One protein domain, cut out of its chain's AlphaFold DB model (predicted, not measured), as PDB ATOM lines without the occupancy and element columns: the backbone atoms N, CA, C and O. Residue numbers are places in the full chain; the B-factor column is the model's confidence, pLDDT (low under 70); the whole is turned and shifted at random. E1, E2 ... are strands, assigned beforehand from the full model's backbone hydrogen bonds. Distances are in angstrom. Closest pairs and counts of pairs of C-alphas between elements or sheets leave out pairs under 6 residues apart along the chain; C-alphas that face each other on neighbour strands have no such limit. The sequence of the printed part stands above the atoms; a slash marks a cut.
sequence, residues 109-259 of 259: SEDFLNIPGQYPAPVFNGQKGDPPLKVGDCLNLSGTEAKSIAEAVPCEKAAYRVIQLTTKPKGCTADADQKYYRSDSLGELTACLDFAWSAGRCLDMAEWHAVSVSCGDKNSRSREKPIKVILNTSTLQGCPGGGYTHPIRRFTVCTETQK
ATOM      1  N   SER A 109     257.612 289.857 238.309       88.25
ATOM      2  CA  SER A 109     258.173 289.366 239.573       88.25
ATOM      3  C   SER A 109     258.305 287.843 239.540       88.25
ATOM      4  O   SER A 109     257.488 287.172 238.914       88.25
ATOM      5  N   GLU A 110     259.303 287.294 240.226       89.19
ATOM      6  CA  GLU A 110     259.421 285.852 240.511       89.19
ATOM      7  C   GLU A 110     259.010 285.521 241.959       89.19
ATOM      8  O   GLU A 110     259.119 284.380 242.405       89.19
ATOM      9  N   ASP A 111     258.504 286.512 242.702       91.69
ATOM     10  CA  ASP A 111     257.888 286.296 244.008       91.69
ATOM     11  C   ASP A 111     256.442 285.814 243.834       91.69
ATOM     12  O   ASP A 111     255.524 286.589 243.556       91.69
ATOM     13  N   PHE A 112     256.255 284.505 243.993       93.25
ATOM     14  CA  PHE A 112     254.946 283.850 243.964       93.25
ATOM     15  C   PHE A 112     254.241 283.839 245.325       93.25
ATOM     16  O   PHE A 112     253.059 283.506 245.397       93.25
ATOM     17  N   LEU A 113     254.951 284.167 246.407       89.81
ATOM     18  CA  LEU A 113     254.396 284.160 247.759       89.81
ATOM     19  C   LEU A 113     253.675 285.470 248.069       89.81
ATOM     20  O   LEU A 113     252.681 285.455 248.794       89.81
ATOM     21  N   ASN A 114     254.150 286.580 247.497       91.38
ATOM     22  CA  ASN A 114     253.605 287.914 247.727       91.38
ATOM     23  C   ASN A 114     253.203 288.583 246.408       91.38
ATOM     24  O   ASN A 114     253.844 289.530 245.952       91.38
ATOM     25  N   ILE A 115     252.118 288.112 245.792       94.06
ATOM     26  CA  ILE A 115     251.575 288.729 244.577       94.06
ATOM     27  C   ILE A 115     250.706 289.943 244.962       94.06
ATOM     28  O   ILE A 115     249.680 289.778 245.634       94.06
ATOM     29  N   PRO A 116     251.054 291.175 244.540       93.00
ATOM     30  CA  PRO A 116     250.238 292.350 244.826       93.00
ATOM     31  C   PRO A 116     248.823 292.218 244.255       93.00
ATOM     32  O   PRO A 116     248.641 291.843 243.100       93.00
ATOM     33  N   GLY A 117     247.815 292.543 245.070       89.81
ATOM     34  CA  GLY A 117     246.406 292.455 244.674       89.81
ATOM     35  C   GLY A 117     245.816 291.041 244.697       89.81
ATOM     36  O   GLY A 117     244.644 290.880 244.364       89.81
ATOM     37  N   GLN A 118     246.579 290.023 245.120       93.50
ATOM     38  CA  GLN A 118     246.092 288.643 245.181       93.50
ATOM     39  C   GLN A 118     244.904 288.473 246.129       93.50
ATOM     40  O   GLN A 118     243.976 287.739 245.811       93.50
ATOM     41  N   TYR A 119     244.893 289.163 247.266       93.25
ATOM     42  CA  TYR A 119     243.808 289.075 248.240       93.25
ATOM     43  C   TYR A 119     242.795 290.196 247.981       93.25
ATOM     44  O   TYR A 119     243.129 291.366 248.197       93.25
ATOM     45  N   PRO A 120     241.566 289.888 247.517       88.25
ATOM     46  CA  PRO A 120     240.494 290.874 247.481       88.25
ATOM     47  C   PRO A 120     240.238 291.449 248.876       88.25
ATOM     48  O   PRO A 120     240.534 290.814 249.890       88.25
ATOM     49  N   ALA A 121     239.613 292.628 248.932       76.88
ATOM     50  CA  ALA A 121     239.128 293.165 250.198       76.88
ATOM     51  C   ALA A 121     238.266 292.105 250.922       76.88
ATOM     52  O   ALA A 121     237.445 291.447 250.274       76.88
ATOM     53  N   PRO A 122     238.453 291.899 252.236       64.56
ATOM     54  CA  PRO A 122     237.760 290.847 252.965       64.56
ATOM     55  C   PRO A 122     236.244 291.082 252.945       64.56
ATOM     56  O   PRO A 122     235.771 292.169 253.264       64.56
ATOM     57  N   VAL A 123     235.478 290.048 252.578       60.03
ATOM     58  CA  VAL A 123     233.998 290.086 252.503       60.03
ATOM     59  C   VAL A 123     233.358 289.123 253.517       60.03
ATOM     60  O   VAL A 123     232.163 288.837 253.463       60.03
ATOM     61  N   PHE A 124     234.135 288.576 254.456       62.19
ATOM     62  CA  PHE A 124     233.627 287.552 255.363       62.19
ATOM     63  C   PHE A 124     233.011 288.151 256.629       62.19
ATOM     64  O   PHE A 124     233.709 288.443 257.594       62.19
ATOM     65  N   ASN A 125     231.682 288.263 256.631       58.38
ATOM     66  CA  ASN A 125     230.882 288.667 257.793       58.38
ATOM     67  C   ASN A 125     230.138 287.478 258.436       58.38
ATOM     68  O   ASN A 125     229.183 287.683 259.182       58.38
ATOM     69  N   GLY A 126     230.489 286.234 258.085       56.88
ATOM     70  CA  GLY A 126     229.577 285.098 258.230       56.88
ATOM     71  C   GLY A 126     230.181 283.831 258.813       56.88
ATOM     72  O   GLY A 126     230.307 282.854 258.090       56.88
ATOM     73  N   GLN A 127     230.431 283.797 260.122       56.09
ATOM     74  CA  GLN A 127     230.331 282.564 260.912       56.09
ATOM     75  C   GLN A 127     230.093 282.884 262.395       56.09
ATOM     76  O   GLN A 127     230.470 283.949 262.881       56.09
ATOM     77  N   LYS A 128     229.446 281.965 263.120       54.22
ATOM     78  CA  LYS A 128     229.379 282.003 264.584       54.22
ATOM     79  C   LYS A 128     230.620 281.281 265.117       54.22
ATOM     80  O   LYS A 128     230.694 280.062 265.005       54.22
ATOM     81  N   GLY A 129     231.563 282.027 265.686       62.28
ATOM     82  CA  GLY A 129     232.867 281.504 266.117       62.28
ATOM     83  C   GLY A 129     233.951 281.636 265.045       62.28
ATOM     84  O   GLY A 129     233.701 282.170 263.965       62.28
ATOM     85  N   ASP A 130     235.159 281.167 265.362       68.56
ATOM     86  CA  ASP A 130     236.303 281.248 264.454       68.56
ATOM     87  C   ASP A 130     236.144 280.272 263.278       68.56
ATOM     88  O   ASP A 130     235.878 279.084 263.497       68.56
ATOM     89  N   PRO A 131     236.313 280.734 262.025       73.75
ATOM     90  CA  PRO A 131     236.261 279.848 260.877       73.75
ATOM     91  C   PRO A 131     237.441 278.860 260.908       73.75
ATOM     92  O   PRO A 131     238.553 279.231 261.293       73.75
ATOM     93  N   PRO A 132     237.238 277.605 260.465       82.19
ATOM     94  CA  PRO A 132     238.287 276.581 260.438       82.19
ATOM     95  C   PRO A 132     239.374 276.848 259.387       82.19
ATOM     96  O   PRO A 132     240.424 276.219 259.431       82.19
ATOM     97  N   LEU A 133     239.109 277.751 258.442       89.75
ATOM     98  CA  LEU A 133     240.051 278.239 257.443       89.75
ATOM     99  C   LEU A 133     240.153 279.755 257.576       89.75
ATOM    100  O   LEU A 133     239.165 280.421 257.893       89.75
ATOM    101  N   LYS A 134     241.326 280.300 257.280       91.00
ATOM    102  CA  LYS A 134     241.626 281.732 257.266       91.00
ATOM    103  C   LYS A 134     242.169 282.136 255.903       91.00
ATOM    104  O   LYS A 134     242.729 281.332 255.164       91.00
ATOM    105  N   VAL A 135     241.994 283.407 255.556       92.62
ATOM    106  CA  VAL A 135     242.669 283.976 254.384       92.62
ATOM    107  C   VAL A 135     244.181 283.861 254.589       92.62
ATOM    108  O   VAL A 135     244.683 284.191 255.659       92.62
ATOM    109  N   GLY A 136     244.884 283.380 253.566       93.81
ATOM    110  CA  GLY A 136     246.314 283.081 253.603       93.81
ATOM    111  C   GLY A 136     246.643 281.612 253.875       93.81
ATOM    112  O   GLY A 136     247.747 281.195 253.515       93.81
ATOM    113  N   ASP A 137     245.702 280.831 254.423       95.81
ATOM    114  CA  ASP A 137     245.902 279.401 254.669       95.81
ATOM    115  C   ASP A 137     246.176 278.652 253.366       95.81
ATOM    116  O   ASP A 137     245.644 278.976 252.300       95.81
ATOM    117  N   CYS A 138     246.996 277.616 253.473       97.38
ATOM    118  CA  CYS A 138     247.387 276.763 252.368       97.38
ATOM    119  C   CYS A 138     246.782 275.375 252.547       97.38
ATOM    120  O   CYS A 138     246.788 274.822 253.648       97.38
ATOM    121  N   LEU A 139     246.230 274.821 251.472       97.56
ATOM    122  CA  LEU A 139     245.481 273.575 251.537       97.56
ATOM    123  C   LEU A 139     245.618 272.731 250.274       97.56
ATOM    124  O   LEU A 139     245.961 273.223 249.196       97.56
ATOM    125  N   ASN A 140     245.302 271.450 250.429       97.81
ATOM    126  CA  ASN A 140     245.068 270.525 249.333       97.81
ATOM    127  C   ASN A 140     243.603 270.099 249.322       97.81
ATOM    128  O   ASN A 140     242.967 269.972 250.371       97.81
ATOM    129  N   LEU A 141     243.079 269.888 248.117       97.62
ATOM    130  CA  LEU A 141     241.759 269.309 247.922       97.62
ATOM    131  C   LEU A 141     241.891 267.809 247.667       97.62
ATOM    132  O   LEU A 141     242.881 267.356 247.104       97.62
ATOM    133  N   SER A 142     240.894 267.046 248.098       96.06
ATOM    134  CA  SER A 142     240.767 265.620 247.806       96.06
ATOM    135  C   SER A 142     239.295 265.199 247.772       96.06
ATOM    136  O   SER A 142     238.388 266.022 247.937       96.06
ATOM    137  N   GLY A 143     239.042 263.910 247.539       94.56
ATOM    138  CA  GLY A 143     237.695 263.375 247.367       94.56
ATOM    139  C   GLY A 143     237.156 263.617 245.957       94.56
ATOM    140  O   GLY A 143     237.909 263.686 244.985       94.56
ATOM    141  N   THR A 144     235.836 263.713 245.836       94.00
ATOM    142  CA  THR A 144     235.171 264.004 244.558       94.00
ATOM    143  C   THR A 144     234.748 265.464 244.504       94.00
ATOM    144  O   THR A 144     234.544 266.082 245.542       94.00
ATOM    145  N   GLU A 145     234.522 266.005 243.308       90.38
ATOM    146  CA  GLU A 145     234.044 267.385 243.138       90.38
ATOM    147  C   GLU A 145     232.761 267.673 243.948       90.38
ATOM    148  O   GLU A 145     232.628 268.720 244.576       90.38
ATOM    149  N   ALA A 146     231.833 266.708 244.017       89.50
ATOM    150  CA  ALA A 146     230.587 266.843 244.779       89.50
ATOM    151  C   ALA A 146     230.759 266.694 246.304       89.50
ATOM    152  O   ALA A 146     229.888 267.114 247.067       89.50
ATOM    153  N   LYS A 147     231.839 266.048 246.757       91.25
ATOM    154  CA  LYS A 147     232.152 265.794 248.171       91.25
ATOM    155  C   LYS A 147     233.631 266.066 248.421       91.25
ATOM    156  O   LYS A 147     234.382 265.176 248.819       91.25
ATOM    157  N   SER A 148     234.035 267.299 248.141       94.62
ATOM    158  CA  SER A 148     235.421 267.721 248.290       94.62
ATOM    159  C   SER A 148     235.811 267.794 249.762       94.62
ATOM    160  O   SER A 148     235.014 268.224 250.602       94.62
ATOM    161  N   ILE A 149     237.056 267.452 250.059       95.06
ATOM    162  CA  ILE A 149     237.682 267.619 251.371       95.06
ATOM    163  C   ILE A 149     238.817 268.624 251.205       95.06
ATOM    164  O   ILE A 149     239.594 268.505 250.262       95.06
ATOM    165  N   ALA A 150     238.902 269.605 252.103       96.44
ATOM    166  CA  ALA A 150     240.015 270.542 252.170       96.44
ATOM    167  C   ALA A 150     240.860 270.233 253.407       96.44
ATOM    168  O   ALA A 150     240.337 270.204 254.521       96.44
ATOM    169  N   GLU A 151     242.155 270.013 253.204       96.25
ATOM    170  CA  GLU A 151     243.115 269.725 254.268       96.25
ATOM    171  C   GLU A 151     244.192 270.805 254.294       96.25
ATOM    172  O   GLU A 151     244.829 271.073 253.274       96.25
ATOM    173  N   ALA A 152     244.394 271.428 255.457       95.88
ATOM    174  CA  ALA A 152     245.457 272.404 255.643       95.88
ATOM    175  C   ALA A 152     246.825 271.713 255.589       95.88
ATOM    176  O   ALA A 152     247.061 270.717 256.269       95.88
ATOM    177  N   VAL A 153     247.739 272.263 254.795       96.56
ATOM    178  CA  VAL A 153     249.095 271.732 254.616       96.56
ATOM    179  C   VAL A 153     250.106 272.882 254.597       96.56
ATOM    180  O   VAL A 153     249.727 274.027 254.337       96.56
ATOM    181  N   PRO A 154     251.405 272.619 254.833       94.75
ATOM    182  CA  PRO A 154     252.437 273.632 254.641       94.75
ATOM    183  C   PRO A 154     252.387 274.220 253.224       94.75
ATOM    184  O   PRO A 154     252.247 273.478 252.246       94.75
ATOM    185  N   CYS A 155     252.510 275.544 253.107       92.62
ATOM    186  CA  CYS A 155     252.370 276.258 251.834       92.62
ATOM    187  C   CYS A 155     253.351 275.782 250.760       92.62
ATOM    188  O   CYS A 155     253.031 275.813 249.577       92.62
ATOM    189  N   GLU A 156     254.514 275.278 251.160       91.56
ATOM    190  CA  GLU A 156     255.532 274.737 250.262       91.56
ATOM    191  C   GLU A 156     255.070 273.464 249.550       91.56
ATOM    192  O   GLU A 156     255.698 273.060 248.580       91.56
ATOM    193  N   LYS A 157     254.018 272.794 250.033       93.19
ATOM    194  CA  LYS A 157     253.462 271.557 249.461       93.19
ATOM    195  C   LYS A 157     251.999 271.697 249.043       93.19
ATOM    196  O   LYS A 157     251.404 270.715 248.597       93.19
ATOM    197  N   ALA A 158     251.417 272.877 249.213       97.12
ATOM    198  CA  ALA A 158     250.026 273.122 248.889       97.12
ATOM    199  C   ALA A 158     249.820 273.256 247.379       97.12
ATOM    200  O   ALA A 158     250.705 273.707 246.651       97.12
ATOM    201  N   ALA A 159     248.638 272.866 246.918       97.81
ATOM    202  CA  ALA A 159     248.139 273.178 245.588       97.81
ATOM    203  C   ALA A 159     247.335 274.481 245.587       97.81
ATOM    204  O   ALA A 159     247.248 275.141 244.554       97.81
ATOM    205  N   TYR A 160     246.786 274.873 246.742       98.31
ATOM    206  CA  TYR A 160     245.892 276.014 246.865       98.31
ATOM    207  C   TYR A 160     246.221 276.914 248.048       98.31
ATOM    208  O   TYR A 160     246.718 276.464 249.083       98.31
ATOM    209  N   ARG A 161     245.865 278.190 247.901       97.38
ATOM    210  CA  ARG A 161     245.864 279.191 248.961       97.38
ATOM    211  C   ARG A 161     244.497 279.857 249.051       97.38
ATOM    212  O   ARG A 161     243.902 280.213 248.035       97.38
ATOM    213  N   VAL A 162     244.008 280.064 250.269       96.88
ATOM    214  CA  VAL A 162     242.754 280.777 250.527       96.88
ATOM    215  C   VAL A 162     242.963 282.272 250.303       96.88
ATOM    216  O   VAL A 162     243.667 282.927 251.068       96.88
ATOM    217  N   ILE A 163     242.315 282.835 249.286       96.25
ATOM    218  CA  ILE A 163     242.390 284.275 248.987       96.25
ATOM    219  C   ILE A 163     241.229 285.072 249.576       96.25
ATOM    220  O   ILE A 163     241.345 286.273 249.805       96.25
ATOM    221  N   GLN A 164     240.095 284.414 249.810       94.44
ATOM    222  CA  GLN A 164     238.876 285.039 250.299       94.44
ATOM    223  C   GLN A 164     237.992 283.971 250.947       94.44
ATOM    224  O   GLN A 164     237.922 282.836 250.476       94.44
ATOM    225  N   LEU A 165     237.283 284.350 252.007       92.25
ATOM    226  CA  LEU A 165     236.229 283.541 252.612       92.25
ATOM    227  C   LEU A 165     234.877 284.204 252.374       92.25
ATOM    228  O   LEU A 165     234.743 285.425 252.468       92.25
ATOM    229  N   THR A 166     233.869 283.399 252.057       91.25
ATOM    230  CA  THR A 166     232.479 283.830 251.840       91.25
ATOM    231  C   THR A 166     231.519 282.745 252.331       91.25
ATOM    232  O   THR A 166     231.946 281.646 252.665       91.25
ATOM    233  N   THR A 167     230.216 283.015 252.390       89.62
ATOM    234  CA  THR A 167     229.225 281.990 252.781       89.62
ATOM    235  C   THR A 167     228.823 281.092 251.606       89.62
ATOM    236  O   THR A 167     228.509 279.921 251.792       89.62
ATOM    237  N   LYS A 168     228.838 281.621 250.375       90.56
ATOM    238  CA  LYS A 168     228.357 280.930 249.168       90.56
ATOM    239  C   LYS A 168     229.370 281.037 248.025       90.56
ATOM    240  O   LYS A 168     229.928 282.117 247.844       90.56
ATOM    241  N   PRO A 169     229.469 280.036 247.125       92.94
ATOM    242  CA  PRO A 169     230.375 280.064 245.962       92.94
ATOM    243  C   PRO A 169     230.256 281.290 245.046       92.94
ATOM    244  O   PRO A 169     231.205 281.654 244.346       92.94
ATOM    245  N   LYS A 170     229.084 281.933 245.021       93.00
ATOM    246  CA  LYS A 170     228.838 283.157 244.244       93.00
ATOM    247  C   LYS A 170     229.472 284.412 244.853       93.00
ATOM    248  O   LYS A 170     229.580 285.404 244.146       93.00
ATOM    249  N   GLY A 171     229.860 284.382 246.128       92.12
ATOM    250  CA  GLY A 171     230.515 285.507 246.796       92.12
ATOM    251  C   GLY A 171     231.997 285.653 246.444       92.12
ATOM    252  O   GLY A 171     232.562 286.722 246.654       92.12
ATOM    253  N   CYS A 172     232.627 284.596 245.925       95.00
ATOM    254  CA  CYS A 172     234.027 284.642 245.516       95.00
ATOM    255  C   CYS A 172     234.268 285.638 244.386       95.00
ATOM    256  O   CYS A 172     233.437 285.744 243.476       95.00
ATOM    257  N   THR A 173     235.447 286.273 244.389       95.38
ATOM    258  CA  THR A 173     235.963 286.948 243.189       95.38
ATOM    259  C   THR A 173     235.828 286.026 241.977       95.38
ATOM    260  O   THR A 173     236.041 284.811 242.064       95.38
ATOM    261  N   ALA A 174     235.389 286.584 240.850       95.62
ATOM    262  CA  ALA A 174     235.031 285.774 239.689       95.62
ATOM    263  C   ALA A 174     236.254 285.175 238.977       95.62
ATOM    264  O   ALA A 174     236.082 284.276 238.162       95.62
ATOM    265  N   ASP A 175     237.455 285.663 239.292       96.94
ATOM    266  CA  ASP A 175     238.738 285.160 238.805       96.94
ATOM    267  C   ASP A 175     239.497 284.319 239.844       96.94
ATOM    268  O   ASP A 175     240.717 284.258 239.785       96.94
ATOM    269  N   ALA A 176     238.815 283.724 240.826       97.56
ATOM    270  CA  ALA A 176     239.420 282.692 241.673       97.56
ATOM    271  C   ALA A 176     239.623 281.400 240.863       97.56
ATOM    272  O   ALA A 176     238.722 281.012 240.111       97.56
ATOM    273  N   ASP A 177     240.754 280.723 241.055       97.56
ATOM    274  CA  ASP A 177     241.101 279.495 240.324       97.56
ATOM    275  C   ASP A 177     240.203 278.309 240.706       97.56
ATOM    276  O   ASP A 177     239.847 277.484 239.865       97.56
ATOM    277  N   GLN A 178     239.822 278.215 241.984       97.44
ATOM    278  CA  GLN A 178     238.961 277.150 242.496       97.44
ATOM    279  C   GLN A 178     238.108 277.631 243.677       97.44
ATOM    280  O   GLN A 178     238.353 278.671 244.292       97.44
ATOM    281  N   LYS A 179     237.057 276.878 244.002       96.19
ATOM    282  CA  LYS A 179     236.184 277.133 245.146       96.19
ATOM    283  C   LYS A 179     235.993 275.853 245.940       96.19
ATOM    284  O   LYS A 179     235.634 274.822 245.386       96.19
ATOM    285  N   TYR A 180     236.165 275.947 247.250       96.38
ATOM    286  CA  TYR A 180     235.791 274.897 248.187       96.38
ATOM    287  C   TYR A 180     234.536 275.327 248.935       96.38
ATOM    288  O   TYR A 180     234.519 276.401 249.534       96.38
ATOM    289  N   TYR A 181     233.490 274.502 248.901       94.44
ATOM    290  CA  TYR A 181     232.239 274.752 249.611       94.44
ATOM    291  C   TYR A 181     231.965 273.659 250.630       94.44
ATOM    292  O   TYR A 181     232.043 272.470 250.324       94.44
ATOM    293  N   ARG A 182     231.567 274.078 251.827       90.19
ATOM    294  CA  ARG A 182     231.168 273.199 252.913       90.19
ATOM    295  C   ARG A 182     229.894 273.722 253.554       90.19
ATOM    296  O   ARG A 182     229.775 274.912 253.835       90.19
ATOM    297  N   SER A 183     228.972 272.810 253.825       90.25
ATOM    298  CA  SER A 183     227.758 273.072 254.591       90.25
ATOM    299  C   SER A 183     227.612 271.973 255.632       90.25
ATOM    300  O   SER A 183     227.323 270.831 255.281       90.25
ATOM    301  N   ASP A 184     227.835 272.308 256.897       87.06
ATOM    302  CA  ASP A 184     227.762 271.373 258.020       87.06
ATOM    303  C   ASP A 184     227.097 272.020 259.251       87.06
ATOM    304  O   ASP A 184     226.469 273.077 259.156       87.06
ATOM    305  N   SER A 185     227.196 271.374 260.415       85.12
ATOM    306  CA  SER A 185     226.630 271.880 261.673       85.12
ATOM    307  C   SER A 185     227.251 273.200 262.147       85.12
ATOM    308  O   SER A 185     226.644 273.885 262.970       85.12
ATOM    309  N   LEU A 186     228.424 273.585 261.629       82.81
ATOM    310  CA  LEU A 186     229.086 274.864 261.898       82.81
ATOM    311  C   LEU A 186     228.661 275.962 260.908       82.81
ATOM    312  O   LEU A 186     229.169 277.086 260.978       82.81
ATOM    313  N   GLY A 187     227.739 275.646 259.997       85.69
ATOM    314  CA  GLY A 187     227.187 276.552 259.002       85.69
ATOM    315  C   GLY A 187     227.797 276.380 257.613       85.69
ATOM    316  O   GLY A 187     228.435 275.378 257.284       85.69
ATOM    317  N   GLU A 188     227.555 277.384 256.776       89.25
ATOM    318  CA  GLU A 188     227.996 277.407 255.386       89.25
ATOM    319  C   GLU A 188     229.273 278.233 255.249       89.25
ATOM    320  O   GLU A 188     229.338 279.386 255.677       89.25
ATOM    321  N   LEU A 189     230.282 277.636 254.624       90.56
ATOM    322  CA  LEU A 189     231.575 278.251 254.376       90.56
ATOM    323  C   LEU A 189     231.987 277.980 252.934       90.56
ATOM    324  O   LEU A 189     231.885 276.865 252.426       90.56
ATOM    325  N   THR A 190     232.496 279.011 252.281       93.56
ATOM    326  CA  THR A 190     233.148 278.930 250.983       93.56
ATOM    327  C   THR A 190     234.536 279.537 251.093       93.56
ATOM    328  O   THR A 190     234.664 280.724 251.399       93.56
ATOM    329  N   ALA A 191     235.560 278.754 250.775       95.25
ATOM    330  CA  ALA A 191     236.895 279.270 250.523       95.25
ATOM    331  C   ALA A 191     237.082 279.488 249.018       95.25
ATOM    332  O   ALA A 191     236.878 278.578 248.212       95.25
ATOM    333  N   CYS A 192     237.445 280.707 248.645       97.00
ATOM    334  CA  CYS A 192     237.863 281.066 247.300       97.00
ATOM    335  C   CYS A 192     239.370 280.854 247.234       97.00
ATOM    336  O   CYS A 192     240.101 281.355 248.095       97.00
ATOM    337  N   LEU A 193     239.813 280.075 246.259       97.94
ATOM    338  CA  LEU A 193     241.157 279.537 246.210       97.94
ATOM    339  C   LEU A 193     241.863 280.038 244.962       97.94
ATOM    340  O   LEU A 193     241.299 279.979 243.870       97.94
ATOM    341  N   ASP A 194     243.105 280.450 245.150       98.06
ATOM    342  CA  ASP A 194     244.078 280.515 244.067       98.06
ATOM    343  C   ASP A 194     244.997 279.308 244.139       98.06
ATOM    344  O   ASP A 194     245.180 278.702 245.200       98.06
ATOM    345  N   PHE A 195     245.639 279.008 243.022       98.19
ATOM    346  CA  PHE A 195     246.772 278.105 242.986       98.19
ATOM    347  C   PHE A 195     247.934 278.618 243.854       98.19
ATOM    348  O   PHE A 195     248.364 279.771 243.762       98.19
ATOM    349  N   ALA A 196     248.478 277.742 244.702       97.38
ATOM    350  CA  ALA A 196     249.644 278.027 245.536       97.38
ATOM    351  C   ALA A 196     250.939 277.868 244.725       97.38
ATOM    352  O   ALA A 196     251.687 276.898 244.869       97.38
ATOM    353  N   TRP A 197     251.193 278.823 243.833       96.44
ATOM    354  CA  TRP A 197     252.388 278.833 242.997       96.44
ATOM    355  C   TRP A 197     253.673 278.901 243.827       96.44
ATOM    356  O   TRP A 197     253.785 279.663 244.787       96.44
ATOM    357  N   SER A 198     254.676 278.122 243.425       93.38
ATOM    358  CA  SER A 198     256.026 278.190 243.981       93.38
ATOM    359  C   SER A 198     257.053 277.824 242.913       93.38
ATOM    360  O   SER A 198     256.815 276.939 242.095       93.38
ATOM    361  N   ALA A 199     258.220 278.471 242.928       90.75
ATOM    362  CA  ALA A 199     259.261 278.237 241.918       90.75
ATOM    363  C   ALA A 199     259.803 276.790 241.921       90.75
ATOM    364  O   ALA A 199     260.284 276.292 240.903       90.75
ATOM    365  N   GLY A 200     259.746 276.118 243.079       90.81
ATOM    366  CA  GLY A 200     260.315 274.785 243.290       90.81
ATOM    367  C   GLY A 200     259.377 273.617 242.983       90.81
ATOM    368  O   GLY A 200     259.804 272.466 243.077       90.81
ATOM    369  N   ARG A 201     258.106 273.873 242.653       95.12
ATOM    370  CA  ARG A 201     257.105 272.822 242.426       95.12
ATOM    371  C   ARG A 201     256.234 273.126 241.225       95.12
ATOM    372  O   ARG A 201     256.160 274.254 240.751       95.12
ATOM    373  N   CYS A 202     255.571 272.082 240.755       96.88
ATOM    374  CA  CYS A 202     254.600 272.169 239.686       96.88
ATOM    375  C   CYS A 202     253.220 271.820 240.220       96.88
ATOM    376  O   CYS A 202     253.092 271.089 241.205       96.88
ATOM    377  N   LEU A 203     252.195 272.316 239.540       97.50
ATOM    378  CA  LEU A 203     250.826 271.882 239.768       97.50
ATOM    379  C   LEU A 203     250.424 270.938 238.642       97.50
ATOM    380  O   LEU A 203     250.513 271.309 237.476       97.50
ATOM    381  N   ASP A 204     250.019 269.718 238.982       96.38
ATOM    382  CA  ASP A 204     249.354 268.821 238.042       96.38
ATOM    383  C   ASP A 204     247.871 269.174 237.997       96.38
ATOM    384  O   ASP A 204     247.188 269.108 239.017       96.38
ATOM    385  N   MET A 205     247.390 269.567 236.822       93.38
ATOM    386  CA  MET A 205     246.011 270.012 236.596       93.38
ATOM    387  C   MET A 205     245.183 269.003 235.792       93.38
ATOM    388  O   MET A 205     244.212 269.366 235.135       93.38
ATOM    389  N   ALA A 206     245.589 267.730 235.791       89.00
ATOM    390  CA  ALA A 206     244.933 266.689 235.002       89.00
ATOM    391  C   ALA A 206     243.548 266.263 235.533       89.00
ATOM    392  O   ALA A 206     242.798 265.610 234.804       89.00
ATOM    393  N   GLU A 207     243.216 266.587 236.783       90.56
ATOM    394  CA  GLU A 207     241.954 266.216 237.429       90.56
ATOM    395  C   GLU A 207     241.061 267.436 237.712       90.56
ATOM    396  O   GLU A 207     241.349 268.559 237.308       90.56
ATOM    397  N   TRP A 208     239.942 267.221 238.415       94.19
ATOM    398  CA  TRP A 208     239.014 268.289 238.816       94.19
ATOM    399  C   TRP A 208     239.635 269.296 239.803       94.19
ATOM    400  O   TRP A 208     239.128 270.404 239.983       94.19
ATOM    401  N   HIS A 209     240.730 268.902 240.452       95.56
ATOM    402  CA  HIS A 209     241.534 269.728 241.337       95.56
ATOM    403  C   HIS A 209     243.009 269.605 240.947       95.56
ATOM    404  O   HIS A 209     243.432 268.625 240.336       95.56
ATOM    405  N   ALA A 210     243.787 270.618 241.310       97.00
ATOM    406  CA  ALA A 210     245.221 270.632 241.145       97.00
ATOM    407  C   ALA A 210     245.895 269.896 242.299       97.00
ATOM    408  O   ALA A 210     245.460 269.969 243.452       97.00
ATOM    409  N   VAL A 211     247.009 269.250 241.978       96.50
ATOM    410  CA  VAL A 211     247.867 268.573 242.947       96.50
ATOM    411  C   VAL A 211     249.271 269.146 242.851       96.50
ATOM    412  O   VAL A 211     249.834 269.290 241.769       96.50
ATOM    413  N   SER A 212     249.862 269.467 243.999       96.62
ATOM    414  CA  SER A 212     251.237 269.949 244.061       96.62
ATOM    415  C   SER A 212     252.204 268.779 243.921       96.62
ATOM    416  O   SER A 212     252.271 267.918 244.800       96.62
ATOM    417  N   VAL A 213     253.012 268.765 242.865       96.25
ATOM    418  CA  VAL A 213     253.928 267.665 242.526       96.25
ATOM    419  C   VAL A 213     255.351 268.162 242.269       96.25
ATOM    420  O   VAL A 213     255.621 269.362 242.161       96.25
ATOM    421  N   SER A 214     256.298 267.226 242.179       95.12
ATOM    422  CA  SER A 214     257.618 267.540 241.628       95.12
ATOM    423  C   SER A 214     257.485 267.853 240.138       95.12
ATOM    424  O   SER A 214     256.803 267.136 239.411       95.12
ATOM    425  N   CYS A 215     258.184 268.875 239.646       94.56
ATOM    426  CA  CYS A 215     258.174 269.192 238.216       94.56
ATOM    427  C   CYS A 215     258.737 268.070 237.332       94.56
ATOM    428  O   CYS A 215     258.352 267.957 236.170       94.56
ATOM    429  N   GLY A 216     259.606 267.218 237.887       93.38
ATOM    430  CA  GLY A 216     260.142 266.037 237.207       93.38
ATOM    431  C   GLY A 216     259.283 264.775 237.341       93.38
ATOM    432  O   GLY A 216     259.722 263.715 236.897       93.38
ATOM    433  N   ASP A 217     258.106 264.844 237.975       92.44
ATOM    434  CA  ASP A 217     257.235 263.679 238.153       92.44
ATOM    435  C   ASP A 217     256.563 263.276 236.837       92.44
ATOM    436  O   ASP A 217     255.539 263.830 236.441       92.44
ATOM    437  N   LYS A 218     257.137 262.278 236.164       87.94
ATOM    438  CA  LYS A 218     256.667 261.786 234.862       87.94
ATOM    439  C   LYS A 218     255.325 261.048 234.913       87.94
ATOM    440  O   LYS A 218     254.789 260.744 233.853       87.94
ATOM    441  N   ASN A 219     254.792 260.743 236.098       87.88
ATOM    442  CA  ASN A 219     253.487 260.083 236.219       87.88
ATOM    443  C   ASN A 219     252.324 261.072 236.051       87.88
ATOM    444  O   ASN A 219     251.237 260.690 235.617       87.88
ATOM    445  N   SER A 220     252.562 262.347 236.358       87.31
ATOM    446  CA  SER A 220     251.621 263.438 236.113       87.31
ATOM    447  C   SER A 220     251.544 263.784 234.629       87.31
ATOM    448  O   SER A 220     252.536 263.690 233.909       87.31
ATOM    449  N   ARG A 221     250.372 264.208 234.152       82.88
ATOM    450  CA  ARG A 221     250.136 264.425 232.709       82.88
ATOM    451  C   ARG A 221     250.003 265.892 232.313       82.88
ATOM    452  O   ARG A 221     250.183 266.196 231.140       82.88
ATOM    453  N   SER A 222     249.709 266.785 233.261       90.81
ATOM    454  CA  SER A 222     249.480 268.208 232.988       90.81
ATOM    455  C   SER A 222     250.170 269.086 234.032       90.81
ATOM    456  O   SER A 222     249.516 269.823 234.769       90.81
ATOM    457  N   ARG A 223     251.500 268.973 234.122       95.44
ATOM    458  CA  ARG A 223     252.320 269.715 235.090       95.44
ATOM    459  C   ARG A 223     252.612 271.126 234.590       95.44
ATOM    460  O   ARG A 223     253.322 271.291 233.604       95.44
ATOM    461  N   GLU A 224     252.170 272.129 235.329       97.19
ATOM    462  CA  GLU A 224     252.459 273.537 235.060       97.19
ATOM    463  C   GLU A 224     253.487 274.071 236.056       97.19
ATOM    464  O   GLU A 224     253.272 274.027 237.272       97.19
ATOM    465  N   LYS A 225     254.614 274.575 235.540       96.75
ATOM    466  CA  LYS A 225     255.647 275.241 236.339       96.75
ATOM    467  C   LYS A 225     255.459 276.755 236.275       96.75
ATOM    468  O   LYS A 225     255.458 277.284 235.165       96.75
ATOM    469  N   PRO A 226     255.356 277.480 237.400       97.00
ATOM    470  CA  PRO A 226     255.320 278.934 237.362       97.00
ATOM    471  C   PRO A 226     256.705 279.495 237.010       97.00
ATOM    472  O   PRO A 226     257.724 279.042 237.530       97.00
ATOM    473  N   ILE A 227     256.735 280.482 236.115       96.25
ATOM    474  CA  ILE A 227     257.972 281.103 235.619       96.25
ATOM    475  C   ILE A 227     258.106 282.539 236.116       96.25
ATOM    476  O   ILE A 227     259.173 282.941 236.558       96.25
ATOM    477  N   LYS A 228     257.022 283.316 236.059       96.50
ATOM    478  CA  LYS A 228     256.974 284.699 236.553       96.50
ATOM    479  C   LYS A 228     255.532 285.157 236.715       96.50
ATOM    480  O   LYS A 228     254.625 284.590 236.113       96.50
ATOM    481  N   VAL A 229     255.336 286.240 237.448       97.50
ATOM    482  CA  VAL A 229     254.067 286.951 237.572       97.50
ATOM    483  C   VAL A 229     254.189 288.291 236.865       97.50
ATOM    484  O   VAL A 229     255.133 289.037 237.109       97.50
ATOM    485  N   ILE A 230     253.245 288.605 235.985       96.94
ATOM    486  CA  ILE A 230     253.115 289.924 235.364       96.94
ATOM    487  C   ILE A 230     252.009 290.673 236.099       96.94
ATOM    488  O   ILE A 230     250.895 290.165 236.221       96.94
ATOM    489  N   LEU A 231     252.308 291.880 236.572       96.44
ATOM    490  CA  LEU A 231     251.347 292.730 237.273       96.44
ATOM    491  C   LEU A 231     250.673 293.731 236.327       96.44
ATOM    492  O   LEU A 231     251.135 293.984 235.213       96.44
ATOM    493  N   ASN A 232     249.569 294.310 236.796       95.00
ATOM    494  CA  ASN A 232     248.739 295.301 236.106       95.00
ATOM    495  C   ASN A 232     248.159 294.838 234.755       95.00
ATOM    496  O   ASN A 232     247.698 295.657 233.955       95.00
ATOM    497  N   THR A 233     248.105 293.528 234.516       95.31
ATOM    498  CA  THR A 233     247.619 292.915 233.272       95.31
ATOM    499  C   THR A 233     246.371 292.072 233.508       95.31
ATOM    500  O   THR A 233     246.143 291.554 234.594       95.31
ATOM    501  N   SER A 234     245.562 291.917 232.467       96.19
ATOM    502  CA  SER A 234     244.398 291.025 232.435       96.19
ATOM    503  C   SER A 234     244.503 289.989 231.310       96.19
ATOM    504  O   SER A 234     243.498 289.412 230.903       96.19
ATOM    505  N   THR A 235     245.695 289.824 230.731       95.81
ATOM    506  CA  THR A 235     245.934 289.014 229.529       95.81
ATOM    507  C   THR A 235     247.160 288.122 229.698       95.81
ATOM    508  O   THR A 235     247.963 288.314 230.612       95.81
ATOM    509  N   LEU A 236     247.336 287.177 228.772       96.19
ATOM    510  CA  LEU A 236     248.537 286.341 228.660       96.19
ATOM    511  C   LEU A 236     249.698 287.034 227.926       96.19
ATOM    512  O   LEU A 236     250.718 286.403 227.648       96.19
ATOM    513  N   GLN A 237     249.571 288.320 227.583       94.56
ATOM    514  CA  GLN A 237     250.649 289.040 226.914       94.56
ATOM    515  C   GLN A 237     251.899 289.053 227.806       94.56
ATOM    516  O   GLN A 237     251.863 289.521 228.941       94.56
ATOM    517  N   GLY A 238     253.008 288.531 227.276       91.75
ATOM    518  CA  GLY A 238     254.265 288.358 228.013       91.75
ATOM    519  C   GLY A 238     254.488 286.959 228.606       91.75
ATOM    520  O   GLY A 238     255.559 286.734 229.181       91.75
ATOM    521  N   CYS A 239     253.540 286.029 228.419       96.19
ATOM    522  CA  CYS A 239     253.619 284.621 228.819       96.19
ATOM    523  C   CYS A 239     253.548 283.676 227.592       96.19
ATOM    524  O   CYS A 239     252.504 283.078 227.333       96.19
ATOM    525  N   PRO A 240     254.627 283.528 226.798       92.38
ATOM    526  CA  PRO A 240     254.603 282.720 225.571       92.38
ATOM    527  C   PRO A 240     254.367 281.219 225.815       92.38
ATOM    528  O   PRO A 240     253.844 280.545 224.935       92.38
ATOM    529  N   GLY A 241     254.724 280.710 227.001       90.06
ATOM    530  CA  GLY A 241     254.483 279.323 227.421       90.06
ATOM    531  C   GLY A 241     253.066 279.047 227.934       90.06
ATOM    532  O   GLY A 241     252.758 277.904 228.247       90.06
ATOM    533  N   GLY A 242     252.203 280.068 227.993       94.81
ATOM    534  CA  GLY A 242     250.900 279.990 228.647       94.81
ATOM    535  C   GLY A 242     250.921 280.537 230.074       94.81
ATOM    536  O   GLY A 242     251.904 281.125 230.534       94.81
ATOM    537  N   GLY A 243     249.786 280.427 230.756       96.06
ATOM    538  CA  GLY A 243     249.635 280.934 232.112       96.06
ATOM    539  C   GLY A 243     248.186 281.056 232.565       96.06
ATOM    540  O   GLY A 243     247.253 280.712 231.840       96.06
ATOM    541  N   TYR A 244     248.023 281.613 233.761       97.38
ATOM    542  CA  TYR A 244     246.754 281.755 234.467       97.38
ATOM    543  C   TYR A 244     246.487 283.237 234.734       97.38
ATOM    544  O   TYR A 244     247.241 283.915 235.438       97.38
ATOM    545  N   THR A 245     245.440 283.767 234.097       97.75
ATOM    546  CA  THR A 245     245.084 285.191 234.156       97.75
ATOM    547  C   THR A 245     244.094 285.474 235.274       97.75
ATOM    548  O   THR A 245     243.059 284.818 235.350       97.75
ATOM    549  N   HIS A 246     244.333 286.555 236.007       98.06
ATOM    550  CA  HIS A 246     243.461 287.072 237.054       98.06
ATOM    551  C   HIS A 246     243.017 288.490 236.667       98.06
ATOM    552  O   HIS A 246     243.590 289.485 237.118       98.06
ATOM    553  N   PRO A 247     242.061 288.621 235.728       96.75
ATOM    554  CA  PRO A 247     241.737 289.899 235.102       96.75
ATOM    555  C   PRO A 247     241.092 290.922 236.043       96.75
ATOM    556  O   PRO A 247     241.180 292.117 235.759       96.75
ATOM    557  N   ILE A 248     240.452 290.490 237.137       95.88
ATOM    558  CA  ILE A 248     239.835 291.400 238.115       95.88
ATOM    559  C   ILE A 248     240.918 291.955 239.036       95.88
ATOM    560  O   ILE A 248     240.981 293.163 239.256       95.88
ATOM    561  N   ARG A 249     241.802 291.081 239.520       96.31
ATOM    562  CA  ARG A 249     242.914 291.446 240.413       96.31
ATOM    563  C   ARG A 249     244.158 291.963 239.687       96.31
ATOM    564  O   ARG A 249     245.094 292.437 240.319       96.31
ATOM    565  N   ARG A 250     244.125 291.950 238.354       96.12
ATOM    566  CA  ARG A 250     245.120 292.507 237.431       96.12
ATOM    567  C   ARG A 250     246.516 291.895 237.553       96.12
ATOM    568  O   ARG A 250     247.511 292.620 237.534       96.12
ATOM    569  N   PHE A 251     246.607 290.572 237.608       97.25
ATOM    570  CA  PHE A 251     247.880 289.873 237.451       97.25
ATOM    571  C   PHE A 251     247.736 288.617 236.589       97.25
ATOM    572  O   PHE A 251     246.651 288.062 236.435       97.25
ATOM    573  N   THR A 252     248.845 288.153 236.024       97.88
ATOM    574  CA  THR A 252     248.916 286.892 235.281       97.88
ATOM    575  C   THR A 252     250.122 286.108 235.760       97.88
ATOM    576  O   THR A 252     251.235 286.632 235.761       97.88
ATOM    577  N   VAL A 253     249.920 284.844 236.122       97.88
ATOM    578  CA  VAL A 253     251.014 283.915 236.413       97.88
ATOM    579  C   VAL A 253     251.389 283.219 235.114       97.88
ATOM    580  O   VAL A 253     250.597 282.455 234.571       97.88
ATOM    581  N   CYS A 254     252.572 283.509 234.579       98.00
ATOM    582  CA  CYS A 254     253.103 282.801 233.422       98.00
ATOM    583  C   CYS A 254     253.581 281.416 233.846       98.00
ATOM    584  O   CYS A 254     254.315 281.294 234.833       98.00
ATOM    585  N   THR A 255     253.237 280.400 233.061       97.56
ATOM    586  CA  THR A 255     253.655 279.022 233.306       97.56
ATOM    587  C   THR A 255     254.354 278.417 232.096       97.56
ATOM    588  O   THR A 255     254.365 278.979 230.999       97.56
ATOM    589  N   GLU A 256     254.989 277.276 232.331       95.62
ATOM    590  CA  GLU A 256     255.503 276.389 231.301       95.62
ATOM    591  C   GLU A 256     255.055 274.955 231.597       95.62
ATOM    592  O   GLU A 256     255.341 274.408 232.673       95.62
ATOM    593  N   THR A 257     254.404 274.327 230.621       94.56
ATOM    594  CA  THR A 257     254.015 272.919 230.696       94.56
ATOM    595  C   THR A 257     255.249 272.015 230.689       94.56
ATOM    596  O   THR A 257     256.043 272.022 229.745       94.56
ATOM    597  N   GLN A 258     255.397 271.192 231.723       93.25
ATOM    598  CA  GLN A 258     256.486 270.227 231.844       93.25
ATOM    599  C   GLN A 258     256.091 268.902 231.177       93.25
ATOM    600  O   GLN A 258     255.024 268.357 231.459       93.25
ATOM    601  N   LYS A 259     256.968 268.375 230.315       82.69
ATOM    602  CA  LYS A 259     256.798 267.084 229.625       82.69
ATOM    603  C   LYS A 259     257.476 265.963 230.400       82.69
ATOM    604  O   LYS A 259     258.648 266.138 230.795       82.69
TER     605      LYS A 259
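This is residues 109 to 259 of the 259 residues of an uncharacterized protein of Mycobacteroides abscessus (UniProt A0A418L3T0). Two lobes sit end to end along the longest axis, each built on one five-stranded sheet: in the first lobe the sheet E2 E1 E3 E5 E4 is curled like part of a barrel and folded back so that E2 and E1 face E5 and E4, and in the second the sheet E7 E6 E8 E10 E9 is a twisted slab. A long stretch with no named element, residues 109 to 137, begins beside the second lobe, runs to the far end of the first and turns back into E1. The printed part has 151 residues with ten named strands, E1 to E10 in order along the chain, and no named helix; the class is all strand, though 63 residues, under half, are in named elements. Both sheets are antiparallel. The whole is compact, with a radius of gyration of the C-alphas of 15.2 A and spans of 45 by 35 by 23 A.

After residues 109 to 137, E1 takes residues 138 to 144, with C-alpha 138 at (247.387, 276.763, 252.368). E2 takes 147 to 152 and E3 160 to 166. E4, residues 178 to 184, is 20.0 A long, and E5, residues 187 to 195, is 25.3 A. E6 is 202 to 204 and E7 is 211 to 213. E8, residues 223 to 231, is 23.1 A long and bends by 57 degrees at residue 227. E9 is 243 to 246. E10, residues 251 to 258, is 22.2 A long and ends with C-alpha 258 at (256.486, 270.227, 231.844).

The strongly twisted first sheet is a folded sheet, one sheet bent back on itself into two leaves that face each other, with E3 as the hinge. E1 and E2 form a hairpin, with N 142 and O 149 2.9 A apart. E1 pairs with E3 over 138 to 139, where N 139 is 2.9 A from O 160. E3 and E5 have N 161 and O 194 at 2.8 A. The hairpin E4 and E5 has N 180 and O 191 at 2.9 A. Across the fold, the closest C-alphas of E2 and E4, Ser 148 and Tyr 180, are 7.2 A apart. In the second sheet, E6 and E7 form a hairpin, with N 204 and O 211 at 2.8 A. E6 and E8 have N 224 and O 203 at 2.8 A, and E8 and E10 have N 254 and O 228 at 2.8 A. The hairpin E9 and E10 has N 244 and O 253 at 2.8 A. Between the sheets, the closest C-alphas of E1 and E7, Asn 140 and Val 211, are 7.2 A apart, while E3 and E10 are apart.

The C-alphas farthest apart, Ser 185 and Pro 240, are 46.9 A apart. The printed part has no cut. The links E3 to E4 and E8 to E9 are long, with 11 residues each. Mean pLDDT of the printed part is 91.7; residues 122 to 130 are under 70.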